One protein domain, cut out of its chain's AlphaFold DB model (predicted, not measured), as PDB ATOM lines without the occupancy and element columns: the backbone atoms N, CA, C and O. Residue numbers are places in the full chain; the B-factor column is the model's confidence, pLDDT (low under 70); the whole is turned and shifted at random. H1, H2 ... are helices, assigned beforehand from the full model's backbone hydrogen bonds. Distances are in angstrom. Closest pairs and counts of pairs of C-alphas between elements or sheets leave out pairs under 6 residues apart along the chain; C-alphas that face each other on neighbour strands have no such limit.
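What this domain is: This is residues 145 to 167 and 213 to 274 of the 274 residues of the protein "HTH CENPB-type domain-containing protein" of Globisporangium ultimum (strain ATCC 200006 / CBS 805.95 / DAOM BR144) (UniProt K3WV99). Two helices, H1 and H2, pack on each other, crossed at 41 degrees and running opposite ways, and a shorter third helix, H3, lies crosswise beside the pair, its centre making a triangle with theirs. Long stretches without a named helix edge this small body, and the last one, residues 263 to 274, reaches out to 29 A from the mean of the C-alphas. The 85 printed residues hold three named helices, in the order H1, H2, H3, and no named strand; the class is all helix, though only 41 residues are in named elements, under half. The whole is compact, with a radius of gyration of the C-alphas of 13.3 A, and only just elongated, spanning 43 by 29 by 19 A.

How they stand to each other: H1, residues 151 to 167, and H2, residues 228 to 241, touch, with a steep tilt of 41 degrees, opposite ways; their closest C-alphas, of Leu 155 and Ala 235, are 6.5 A apart. H3, residues 253 to 262, is close to H2 but not clearly touching: their closest C-alphas, of Leu 232 and Leu 256, are 7.6 A apart. H3 and H2 stand about perpendicular, at 88 degrees. H1 and H3 are only just apart, at 8.1 A between their closest C-alphas. In H2 every O i to N i+4 pair is within hydrogen-bond range; in H1 it is 12 of 13 and in H3 5 of 6.

Where its parts are: H1 begins at C-alpha 151 (2.693, -22.086, -63.745) and measures 24.4 A from first to last C-alpha. H2 begins at C-alpha 228 (-1.276, -24.612, -80.052) and measures 20.0 A. H3 measures 14.1 A and ends at C-alpha 262 (-10.030, -19.339, -68.671).

The domain as a whole: The two C-alphas farthest apart, of Gly 243 and Leu 274, are 44.4 A apart. Residues 168 to 212 are not printed, and C-alphas 167 and 213 are 25.0 A apart across this cut, which lies in the link from H1 to H2. The link from H2 to H3, 11 residues, is long. The mean pLDDT of the printed part is 82.5; residues 213 to 224 and 269 to 274 are under 70.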
ATOM      1  N   LYS A 145     -10.287 -21.260 -59.464       81.12
ATOM      2  CA  LYS A 145      -8.831 -21.160 -59.300       81.12
ATOM      3  C   LYS A 145      -8.141 -22.125 -60.293       81.12
ATOM      4  O   LYS A 145      -8.699 -23.196 -60.552       81.12
ATOM      5  N   PRO A 146      -6.992 -21.755 -60.886       86.38
ATOM      6  CA  PRO A 146      -6.108 -22.712 -61.553       86.38
ATOM      7  C   PRO A 146      -5.583 -23.742 -60.539       86.38
ATOM      8  O   PRO A 146      -5.609 -23.482 -59.336       86.38
ATOM      9  N   LEU A 147      -5.135 -24.906 -61.018       87.56
ATOM     10  CA  LEU A 147      -4.570 -25.946 -60.142       87.56
ATOM     11  C   LEU A 147      -3.119 -25.620 -59.753       87.56
ATOM     12  O   LEU A 147      -2.729 -25.844 -58.614       87.56
ATOM     13  N   PHE A 148      -2.375 -25.013 -60.680       92.19
ATOM     14  CA  PHE A 148      -1.008 -24.527 -60.493       92.19
ATOM     15  C   PHE A 148      -0.983 -23.033 -60.857       92.19
ATOM     16  O   PHE A 148      -0.879 -22.703 -62.042       92.19
ATOM     17  N   PRO A 149      -1.202 -22.119 -59.889       91.00
ATOM     18  CA  PRO A 149      -1.407 -20.700 -60.178       91.00
ATOM     19  C   PRO A 149      -0.216 -20.021 -60.846       91.00
ATOM     20  O   PRO A 149      -0.419 -19.271 -61.797       91.00
ATOM     21  N   ASP A 150       0.994 -20.318 -60.378       92.25
ATOM     22  CA  ASP A 150       2.224 -19.653 -60.814       92.25
ATOM     23  C   ASP A 150       2.669 -20.162 -62.189       92.25
ATOM     24  O   ASP A 150       2.971 -19.374 -63.080       92.25
ATOM     25  N   PHE A 151       2.561 -21.472 -62.422       94.50
ATOM     26  CA  PHE A 151       2.693 -22.086 -63.745       94.50
ATOM     27  C   PHE A 151       1.694 -21.497 -64.766       94.50
ATOM     28  O   PHE A 151       2.074 -21.104 -65.870       94.50
ATOM     29  N   GLU A 152       0.412 -21.355 -64.392       93.12
ATOM     30  CA  GLU A 152      -0.597 -20.684 -65.229       93.12
ATOM     31  C   GLU A 152      -0.460 -19.143 -65.252       93.12
ATOM     32  O   GLU A 152      -1.246 -18.472 -65.930       93.12
ATOM     33  N   ALA A 153       0.496 -18.551 -64.532       91.19
ATOM     34  CA  ALA A 153       0.860 -17.140 -64.643       91.19
ATOM     35  C   ALA A 153       2.042 -16.958 -65.602       91.19
ATOM     36  O   ALA A 153       1.894 -16.223 -66.575       91.19
ATOM     37  N   ASP A 154       3.134 -17.700 -65.402       93.50
ATOM     38  CA  ASP A 154       4.324 -17.678 -66.261       93.50
ATOM     39  C   ASP A 154       3.960 -18.005 -67.727       93.50
ATOM     40  O   ASP A 154       4.336 -17.273 -68.642       93.50
ATOM     41  N   LEU A 155       3.119 -19.023 -67.967       94.25
ATOM     42  CA  LEU A 155       2.669 -19.369 -69.325       94.25
ATOM     43  C   LEU A 155       1.759 -18.293 -69.955       94.25
ATOM     44  O   LEU A 155       1.775 -18.090 -71.168       94.25
ATOM     45  N   VAL A 156       0.963 -17.577 -69.150       92.62
ATOM     46  CA  VAL A 156       0.164 -16.437 -69.644       92.62
ATOM     47  C   VAL A 156       1.053 -15.233 -69.951       92.62
ATOM     48  O   VAL A 156       0.766 -14.514 -70.907       92.62
ATOM     49  N   GLN A 157       2.141 -15.036 -69.204       92.44
ATOM     50  CA  GLN A 157       3.133 -14.002 -69.490       92.44
ATOM     51  C   GLN A 157       3.841 -14.280 -70.824       92.44
ATOM     52  O   GLN A 157       3.833 -13.402 -71.684       92.44
ATOM     53  N   TYR A 158       4.342 -15.503 -71.042       92.00
ATOM     54  CA  TYR A 158       4.936 -15.925 -72.321       92.00
ATOM     55  C   TYR A 158       3.999 -15.646 -73.508       92.00
ATOM     56  O   TYR A 158       4.368 -14.964 -74.463       92.00
ATOM     57  N   ILE A 159       2.746 -16.109 -73.419       91.19
ATOM     58  CA  ILE A 159       1.746 -15.943 -74.484       91.19
ATOM     59  C   ILE A 159       1.441 -14.466 -74.752       91.19
ATOM     60  O   ILE A 159       1.327 -14.065 -75.908       91.19
ATOM     61  N   SER A 160       1.329 -13.650 -73.700       89.69
ATOM     62  CA  SER A 160       1.080 -12.208 -73.829       89.69
ATOM     63  C   SER A 160       2.234 -11.489 -74.534       89.69
ATOM     64  O   SER A 160       1.988 -10.659 -75.407       89.69
ATOM     65  N   VAL A 161       3.485 -11.839 -74.206       89.25
ATOM     66  CA  VAL A 161       4.686 -11.295 -74.866       89.25
ATOM     67  C   VAL A 161       4.728 -11.697 -76.343       89.25
ATOM     68  O   VAL A 161       4.930 -10.836 -77.196       89.25
ATOM     69  N   HIS A 162       4.462 -12.969 -76.665       87.50
ATOM     70  CA  HIS A 162       4.451 -13.459 -78.051       87.50
ATOM     71  C   HIS A 162       3.375 -12.763 -78.899       87.50
ATOM     72  O   HIS A 162       3.642 -12.362 -80.031       87.50
ATOM     73  N   ILE A 163       2.167 -12.578 -78.354       86.31
ATOM     74  CA  ILE A 163       1.077 -11.865 -79.040       86.31
ATOM     75  C   ILE A 163       1.468 -10.405 -79.301       86.31
ATOM     76  O   ILE A 163       1.370  -9.958 -80.442       86.31
ATOM     77  N   ALA A 164       1.983  -9.692 -78.293       85.50
ATOM     78  CA  ALA A 164       2.404  -8.298 -78.438       85.50
ATOM     79  C   ALA A 164       3.537  -8.124 -79.468       85.50
ATOM     80  O   ALA A 164       3.509  -7.194 -80.271       85.50
ATOM     81  N   GLN A 165       4.506  -9.047 -79.502       83.25
ATOM     82  CA  GLN A 165       5.581  -9.048 -80.501       83.25
ATOM     83  C   GLN A 165       5.051  -9.294 -81.919       83.25
ATOM     84  O   GLN A 165       5.440  -8.591 -82.850       83.25
ATOM     85  N   HIS A 166       4.124 -10.239 -82.095       80.62
ATOM     86  CA  HIS A 166       3.485 -10.482 -83.389       80.62
ATOM     87  C   HIS A 166       2.599  -9.299 -83.831       80.62
ATOM     88  O   HIS A 166       2.449  -9.052 -85.028       80.62
ATOM     89  N   GLU A 167       2.015  -8.552 -82.894       80.62
ATOM     90  CA  GLU A 167       1.218  -7.356 -83.188       80.62
ATOM     91  C   GLU A 167       2.085  -6.167 -83.604       80.62
ATOM     92  O   GLU A 167       1.783  -5.540 -84.619       80.62
ATOM     93  N   LYS A 213      14.446 -19.173 -64.076       52.50
ATOM     94  CA  LYS A 213      13.280 -18.290 -64.255       52.50
ATOM     95  C   LYS A 213      13.576 -17.045 -65.110       52.50
ATOM     96  O   LYS A 213      12.678 -16.570 -65.797       52.50
ATOM     97  N   MET A 214      14.816 -16.552 -65.141       47.88
ATOM     98  CA  MET A 214      15.233 -15.491 -66.074       47.88
ATOM     99  C   MET A 214      15.468 -16.024 -67.495       47.88
ATOM    100  O   MET A 214      14.988 -15.433 -68.460       47.88
ATOM    101  N   ALA A 215      16.122 -17.179 -67.648       51.38
ATOM    102  CA  ALA A 215      16.277 -17.843 -68.945       51.38
ATOM    103  C   ALA A 215      14.921 -18.257 -69.550       51.38
ATOM    104  O   ALA A 215      14.720 -18.149 -70.758       51.38
ATOM    105  N   ALA A 216      13.963 -18.644 -68.701       51.28
ATOM    106  CA  ALA A 216      12.583 -18.962 -69.058       51.28
ATOM    107  C   ALA A 216      11.772 -17.778 -69.607       51.28
ATOM    108  O   ALA A 216      10.668 -18.008 -70.090       51.28
ATOM    109  N   LEU A 217      12.289 -16.549 -69.519       53.47
ATOM    110  CA  LEU A 217      11.664 -15.331 -70.041       53.47
ATOM    111  C   LEU A 217      12.385 -14.777 -71.283       53.47
ATOM    112  O   LEU A 217      12.037 -13.688 -71.742       53.47
ATOM    113  N   GLN A 218      13.354 -15.502 -71.865       52.81
ATOM    114  CA  GLN A 218      13.859 -15.142 -73.193       52.81
ATOM    115  C   GLN A 218      12.718 -15.273 -74.220       52.81
ATOM    116  O   GLN A 218      12.157 -16.364 -74.352       52.81
ATOM    117  N   PRO A 219      12.367 -14.205 -74.963       50.81
ATOM    118  CA  PRO A 219      11.355 -14.307 -76.003       50.81
ATOM    119  C   PRO A 219      11.837 -15.261 -77.108       50.81
ATOM    120  O   PRO A 219      13.043 -15.321 -77.385       50.81
ATOM    121  N   PRO A 220      10.929 -16.012 -77.755       54.97
ATOM    122  CA  PRO A 220      11.311 -16.964 -78.786       54.97
ATOM    123  C   PRO A 220      11.993 -16.239 -79.951       54.97
ATOM    124  O   PRO A 220      11.396 -15.414 -80.634       54.97
ATOM    125  N   LYS A 221      13.262 -16.586 -80.202       55.19
ATOM    126  CA  LYS A 221      14.095 -15.995 -81.270       55.19
ATOM    127  C   LYS A 221      13.578 -16.302 -82.685       55.19
ATOM    128  O   LYS A 221      14.048 -15.711 -83.654       55.19
ATOM    129  N   ASN A 222      12.611 -17.209 -82.800       50.69
ATOM    130  CA  ASN A 222      12.053 -17.672 -84.059       50.69
ATOM    131  C   ASN A 222      10.722 -16.961 -84.331       50.69
ATOM    132  O   ASN A 222       9.813 -16.996 -83.503       50.69
ATOM    133  N   ARG A 223      10.591 -16.376 -85.527       59.88
ATOM    134  CA  ARG A 223       9.460 -15.545 -85.998       59.88
ATOM    135  C   ARG A 223       8.146 -16.323 -86.229       59.88
ATOM    136  O   ARG A 223       7.365 -15.974 -87.110       59.88
ATOM    137  N   HIS A 224       7.915 -17.420 -85.514       64.75
ATOM    138  CA  HIS A 224       6.766 -18.290 -85.740       64.75
ATOM    139  C   HIS A 224       5.483 -17.722 -85.132       64.75
ATOM    140  O   HIS A 224       5.464 -17.161 -84.035       64.75
ATOM    141  N   VAL A 225       4.383 -17.927 -85.850       78.75
ATOM    142  CA  VAL A 225       3.022 -17.633 -85.396       78.75
ATOM    143  C   VAL A 225       2.715 -18.479 -84.160       78.75
ATOM    144  O   VAL A 225       3.058 -19.660 -84.127       78.75
ATOM    145  N   LEU A 226       2.060 -17.905 -83.146       84.31
ATOM    146  CA  LEU A 226       1.753 -18.627 -81.911       84.31
ATOM    147  C   LEU A 226       0.715 -19.738 -82.165       84.31
ATOM    148  O   LEU A 226      -0.488 -19.482 -82.218       84.31
ATOM    149  N   THR A 227       1.186 -20.976 -82.318       89.31
ATOM    150  CA  THR A 227       0.349 -22.168 -82.512       89.31
ATOM    151  C   THR A 227       0.011 -22.857 -81.188       89.31
ATOM    152  O   THR A 227       0.633 -22.621 -80.154       89.31
ATOM    153  N   GLU A 228      -0.967 -23.765 -81.213       91.19
ATOM    154  CA  GLU A 228      -1.276 -24.612 -80.052       91.19
ATOM    155  C   GLU A 228      -0.134 -25.574 -79.687       91.19
ATOM    156  O   GLU A 228       0.027 -25.889 -78.510       91.19
ATOM    157  N   ALA A 229       0.692 -25.979 -80.660       90.56
ATOM    158  CA  ALA A 229       1.866 -26.817 -80.427       90.56
ATOM    159  C   ALA A 229       2.948 -26.071 -79.627       90.56
ATOM    160  O   ALA A 229       3.386 -26.579 -78.599       90.56
ATOM    161  N   ILE A 230       3.290 -24.838 -80.026       91.12
ATOM    162  CA  ILE A 230       4.274 -23.990 -79.320       91.12
ATOM    163  C   ILE A 230       3.838 -23.737 -77.868       91.12
ATOM    164  O   ILE A 230       4.651 -23.786 -76.951       91.12
ATOM    165  N   ILE A 231       2.536 -23.530 -77.625       93.50
ATOM    166  CA  ILE A 231       2.018 -23.359 -76.258       93.50
ATOM    167  C   ILE A 231       2.152 -24.649 -75.432       93.50
ATOM    168  O   ILE A 231       2.400 -24.566 -74.233       93.50
ATOM    169  N   LEU A 232       1.979 -25.831 -76.031       94.88
ATOM    170  CA  LEU A 232       2.142 -27.111 -75.330       94.88
ATOM    171  C   LEU A 232       3.615 -27.451 -75.066       94.88
ATOM    172  O   LEU A 232       3.923 -27.972 -73.995       94.88
ATOM    173  N   GLU A 233       4.511 -27.118 -75.993       93.62
ATOM    174  CA  GLU A 233       5.965 -27.233 -75.837       93.62
ATOM    175  C   GLU A 233       6.464 -26.356 -74.678       93.62
ATOM    176  O   GLU A 233       7.064 -26.857 -73.723       93.62
ATOM    177  N   GLU A 234       6.116 -25.068 -74.689       94.00
ATOM    178  CA  GLU A 234       6.463 -24.132 -73.618       94.00
ATOM    179  C   GLU A 234       5.800 -24.507 -72.284       94.00
ATOM    180  O   GLU A 234       6.424 -24.422 -71.224       94.00
ATOM    181  N   ALA A 235       4.557 -25.002 -72.306       95.44
ATOM    182  CA  ALA A 235       3.908 -25.536 -71.114       95.44
ATOM    183  C   ALA A 235       4.647 -26.767 -70.558       95.44
ATOM    184  O   ALA A 235       4.773 -26.888 -69.342       95.44
ATOM    185  N   GLN A 236       5.169 -27.667 -71.399       95.94
ATOM    186  CA  GLN A 236       5.956 -28.819 -70.941       95.94
ATOM    187  C   GLN A 236       7.314 -28.375 -70.371       95.94
ATOM    188  O   GLN A 236       7.754 -28.923 -69.358       95.94
ATOM    189  N   ARG A 237       7.938 -27.333 -70.936       95.38
ATOM    190  CA  ARG A 237       9.163 -26.720 -70.396       95.38
ATOM    191  C   ARG A 237       8.922 -26.051 -69.037       95.38
ATOM    192  O   ARG A 237       9.626 -26.339 -68.072       95.38
ATOM    193  N   LEU A 238       7.898 -25.202 -68.917       95.00
ATOM    194  CA  LEU A 238       7.534 -24.555 -67.649       95.00
ATOM    195  C   LEU A 238       7.106 -25.572 -66.583       95.00
ATOM    196  O   LEU A 238       7.399 -25.388 -65.405       95.00
ATOM    197  N   LYS A 239       6.466 -26.675 -66.977       95.50
ATOM    198  CA  LYS A 239       6.076 -27.763 -66.074       95.50
ATOM    199  C   LYS A 239       7.293 -28.416 -65.406       95.50
ATOM    200  O   LYS A 239       7.234 -28.688 -64.209       95.50
ATOM    201  N   GLN A 240       8.404 -28.579 -66.132       94.38
ATOM    202  CA  GLN A 240       9.687 -29.015 -65.562       94.38
ATOM    203  C   GLN A 240      10.263 -27.972 -64.591       94.38
ATOM    204  O   GLN A 240      10.640 -28.329 -63.479       94.38
ATOM    205  N   VAL A 241      10.269 -26.683 -64.966       94.69
ATOM    206  CA  VAL A 241      10.757 -25.577 -64.109       94.69
ATOM    207  C   VAL A 241       9.978 -25.476 -62.789       94.69
ATOM    208  O   VAL A 241      10.563 -25.191 -61.749       94.69
ATOM    209  N   HIS A 242       8.669 -25.742 -62.813       93.06
ATOM    210  CA  HIS A 242       7.801 -25.754 -61.627       93.06
ATOM    211  C   HIS A 242       7.783 -27.105 -60.880       93.06
ATOM    212  O   HIS A 242       7.050 -27.248 -59.904       93.06
ATOM    213  N   GLY A 243       8.555 -28.108 -61.320       94.56
ATOM    214  CA  GLY A 243       8.622 -29.434 -60.685       94.56
ATOM    215  C   GLY A 243       7.323 -30.252 -60.751       94.56
ATOM    216  O   GLY A 243       7.151 -31.200 -59.984       94.56
ATOM    217  N   ILE A 244       6.391 -29.892 -61.641       95.38
ATOM    218  CA  ILE A 244       5.059 -30.498 -61.726       95.38
ATOM    219  C   ILE A 244       5.143 -31.805 -62.526       95.38
ATOM    220  O   ILE A 244       5.503 -31.820 -63.704       95.38
ATOM    221  N   LYS A 245       4.761 -32.917 -61.900       94.44
ATOM    222  CA  LYS A 245       4.844 -34.255 -62.503       94.44
ATOM    223  C   LYS A 245       3.725 -34.540 -63.514       94.44
ATOM    224  O   LYS A 245       2.652 -33.938 -63.478       94.44
ATOM    225  N   ASP A 246       3.923 -35.558 -64.351       91.88
ATOM    226  CA  ASP A 246       2.906 -36.063 -65.289       91.88
ATOM    227  C   ASP A 246       1.630 -36.554 -64.583       91.88
ATOM    228  O   ASP A 246       0.528 -36.241 -65.031       91.88
ATOM    229  N   GLU A 247       1.771 -37.220 -63.430       94.44
ATOM    230  CA  GLU A 247       0.655 -37.660 -62.570       94.44
ATOM    231  C   GLU A 247      -0.180 -36.492 -62.002       94.44
ATOM    232  O   GLU A 247      -1.333 -36.672 -61.617       94.44
ATOM    233  N   GLN A 248       0.392 -35.282 -61.969       92.25
ATOM    234  CA  GLN A 248      -0.231 -34.068 -61.436       92.25
ATOM    235  C   GLN A 248      -0.821 -33.173 -62.539       92.25
ATOM    236  O   GLN A 248      -1.811 -32.474 -62.302       92.25
ATOM    237  N   LEU A 249      -0.227 -33.171 -63.742       93.62
ATOM    238  CA  LEU A 249      -0.646 -32.319 -64.856       93.62
ATOM    239  C   LEU A 249      -0.400 -32.956 -66.236       93.62
ATOM    240  O   LEU A 249       0.699 -32.903 -66.796       93.62
ATOM    241  N   VAL A 250      -1.479 -33.449 -66.847       94.94
ATOM    242  CA  VAL A 250      -1.485 -33.924 -68.240       94.94
ATOM    243  C   VAL A 250      -1.795 -32.763 -69.193       94.94
ATOM    244  O   VAL A 250      -2.943 -32.313 -69.302       94.94
ATOM    245  N   LEU A 251      -0.772 -32.298 -69.917       94.69
ATOM    246  CA  LEU A 251      -0.845 -31.209 -70.902       94.69
ATOM    247  C   LEU A 251      -1.483 -31.676 -72.223       94.69
ATOM    248  O   LEU A 251      -0.852 -31.761 -73.269       94.69
ATOM    249  N   SER A 252      -2.766 -32.013 -72.157       93.94
ATOM    250  CA  SER A 252      -3.573 -32.410 -73.315       93.94
ATOM    251  C   SER A 252      -4.167 -31.205 -74.056       93.94
ATOM    252  O   SER A 252      -4.370 -30.137 -73.474       93.94
ATOM    253  N   VAL A 253      -4.593 -31.401 -75.309       93.12
ATOM    254  CA  VAL A 253      -5.408 -30.420 -76.061       93.12
ATOM    255  C   VAL A 253      -6.675 -30.027 -75.275       93.12
ATOM    256  O   VAL A 253      -7.068 -28.861 -75.243       93.12
ATOM    257  N   GLY A 254      -7.279 -30.974 -74.545       93.62
ATOM    258  CA  GLY A 254      -8.420 -30.718 -73.659       93.62
ATOM    259  C   GLY A 254      -8.083 -29.859 -72.429       93.62
ATOM    260  O   GLY A 254      -8.938 -29.102 -71.960       93.62
ATOM    261  N   TRP A 255      -6.847 -29.924 -71.921       94.38
ATOM    262  CA  TRP A 255      -6.337 -28.971 -70.933       94.38
ATOM    263  C   TRP A 255      -6.093 -27.600 -71.579       94.38
ATOM    264  O   TRP A 255      -6.597 -26.602 -71.062       94.38
ATOM    265  N   LEU A 256      -5.429 -27.547 -72.740       94.25
ATOM    266  CA  LEU A 256      -5.124 -26.298 -73.446       94.25
ATOM    267  C   LEU A 256      -6.392 -25.507 -73.787       94.25
ATOM    268  O   LEU A 256      -6.460 -24.308 -73.524       94.25
ATOM    269  N   ALA A 257      -7.434 -26.167 -74.297       91.38
ATOM    270  CA  ALA A 257      -8.718 -25.532 -74.589       91.38
ATOM    271  C   ALA A 257      -9.352 -24.896 -73.334       91.38
ATOM    272  O   ALA A 257      -9.890 -23.787 -73.392       91.38
ATOM    273  N   ARG A 258      -9.240 -25.554 -72.168       90.62
ATOM    274  CA  ARG A 258      -9.702 -25.018 -70.875       90.62
ATOM    275  C   ARG A 258      -8.818 -23.871 -70.382       90.62
ATOM    276  O   ARG A 258      -9.350 -22.885 -69.876       90.62
ATOM    277  N   PHE A 259      -7.500 -23.971 -70.539       92.06
ATOM    278  CA  PHE A 259      -6.540 -22.915 -70.212       92.06
ATOM    279  C   PHE A 259      -6.796 -21.655 -71.053       92.06
ATOM    280  O   PHE A 259      -7.040 -20.589 -70.484       92.06
ATOM    281  N   LYS A 260      -6.872 -21.785 -72.384       91.62
ATOM    282  CA  LYS A 260      -7.212 -20.695 -73.310       91.62
ATOM    283  C   LYS A 260      -8.563 -20.069 -72.967       91.62
ATOM    284  O   LYS A 260      -8.656 -18.852 -72.841       91.62
ATOM    285  N   HIS A 261      -9.591 -20.883 -72.711       89.06
ATOM    286  CA  HIS A 261     -10.907 -20.375 -72.314       89.06
ATOM    287  C   HIS A 261     -10.893 -19.626 -70.969       89.06
ATOM    288  O   HIS A 261     -11.569 -18.608 -70.848       89.06
ATOM    289  N   ARG A 262     -10.140 -20.072 -69.952       88.06
ATOM    290  CA  ARG A 262     -10.030 -19.339 -68.671       88.06
ATOM    291  C   ARG A 262      -9.281 -18.016 -68.812       88.06
ATOM    292  O   ARG A 262      -9.663 -17.040 -68.176       88.06
ATOM    293  N   ASN A 263      -8.233 -17.997 -69.630       87.50
ATOM    294  CA  ASN A 263      -7.328 -16.857 -69.773       87.50
ATOM    295  C   ASN A 263      -7.672 -15.933 -70.960       87.50
ATOM    296  O   ASN A 263      -6.886 -15.055 -71.288       87.50
ATOM    297  N   GLY A 264      -8.813 -16.144 -71.629       85.50
ATOM    298  CA  GLY A 264      -9.304 -15.288 -72.722       85.50
ATOM    299  C   GLY A 264      -8.570 -15.449 -74.061       85.50
ATOM    300  O   GLY A 264      -8.953 -14.820 -75.044       85.50
ATOM    301  N   ILE A 265      -7.553 -16.314 -74.116       87.12
ATOM    302  CA  ILE A 265      -6.592 -16.425 -75.219       87.12
ATOM    303  C   ILE A 265      -7.284 -16.920 -76.494       87.12
ATOM    304  O   ILE A 265      -7.593 -18.107 -76.655       87.12
ATOM    305  N   ARG A 266      -7.468 -15.997 -77.437       84.31
ATOM    306  CA  ARG A 266      -7.889 -16.265 -78.812       84.31
ATOM    307  C   ARG A 266      -6.675 -16.178 -79.726       84.31
ATOM    308  O   ARG A 266      -6.229 -15.088 -80.059       84.31
ATOM    309  N   LEU A 267      -6.167 -17.331 -80.154       80.75
ATOM    310  CA  LEU A 267      -5.227 -17.369 -81.273       80.75
ATOM    311  C   LEU A 267      -5.988 -16.966 -82.536       80.75
ATOM    312  O   LEU A 267      -7.063 -17.517 -82.800       80.75
ATOM    313  N   ARG A 268      -5.447 -16.017 -83.304       74.81
ATOM    314  CA  ARG A 268      -5.940 -15.757 -84.657       74.81
ATOM    315  C   ARG A 268      -5.728 -17.029 -85.476       74.81
ATOM    316  O   ARG A 268      -4.622 -17.565 -85.502       74.81
ATOM    317  N   LYS A 269      -6.779 -17.520 -86.139       68.44
ATOM    318  CA  LYS A 269      -6.567 -18.419 -87.275       68.44
ATOM    319  C   LYS A 269      -5.811 -17.609 -88.320       68.44
ATOM    320  O   LYS A 269      -6.204 -16.474 -88.582       68.44
ATOM    321  N   MET A 270      -4.761 -18.175 -88.904       57.00
ATOM    322  CA  MET A 270      -4.262 -17.625 -90.157       57.00
ATOM    323  C   MET A 270      -5.355 -17.813 -91.206       57.00
ATOM    324  O   MET A 270      -5.920 -18.906 -91.307       57.00
ATOM    325  N   SER A 271      -5.664 -16.759 -91.954       49.97
ATOM    326  CA  SER A 271      -6.369 -16.910 -93.219       49.97
ATOM    327  C   SER A 271      -5.418 -17.643 -94.156       49.97
ATOM    328  O   SER A 271      -4.439 -17.065 -94.617       49.97
ATOM    329  N   THR A 272      -5.659 -18.932 -94.385       45.09
ATOM    330  CA  THR A 272      -5.066 -19.626 -95.529       45.09
ATOM    331  C   THR A 272      -5.827 -19.150 -96.756       45.09
ATOM    332  O   THR A 272      -6.824 -19.755 -97.145       45.09
ATOM    333  N   GLU A 273      -5.416 -17.999 -97.280       42.00
ATOM    334  CA  GLU A 273      -5.844 -17.543 -98.597       42.00
ATOM    335  C   GLU A 273      -5.266 -18.521 -99.635       42.00
ATOM    336  O   GLU A 273      -4.120 -18.964 -99.510       42.00
ATOM    337  N   LEU A 274      -6.130 -18.944-100.560       36.06
ATOM    338  CA  LEU A 274      -5.949 -20.012-101.548       36.06
ATOM    339  C   LEU A 274      -6.236 -19.451-102.942       36.06
ATOM    340  O   LEU A 274      -7.226 -18.690-103.040       36.06
TER     341      LEU A 274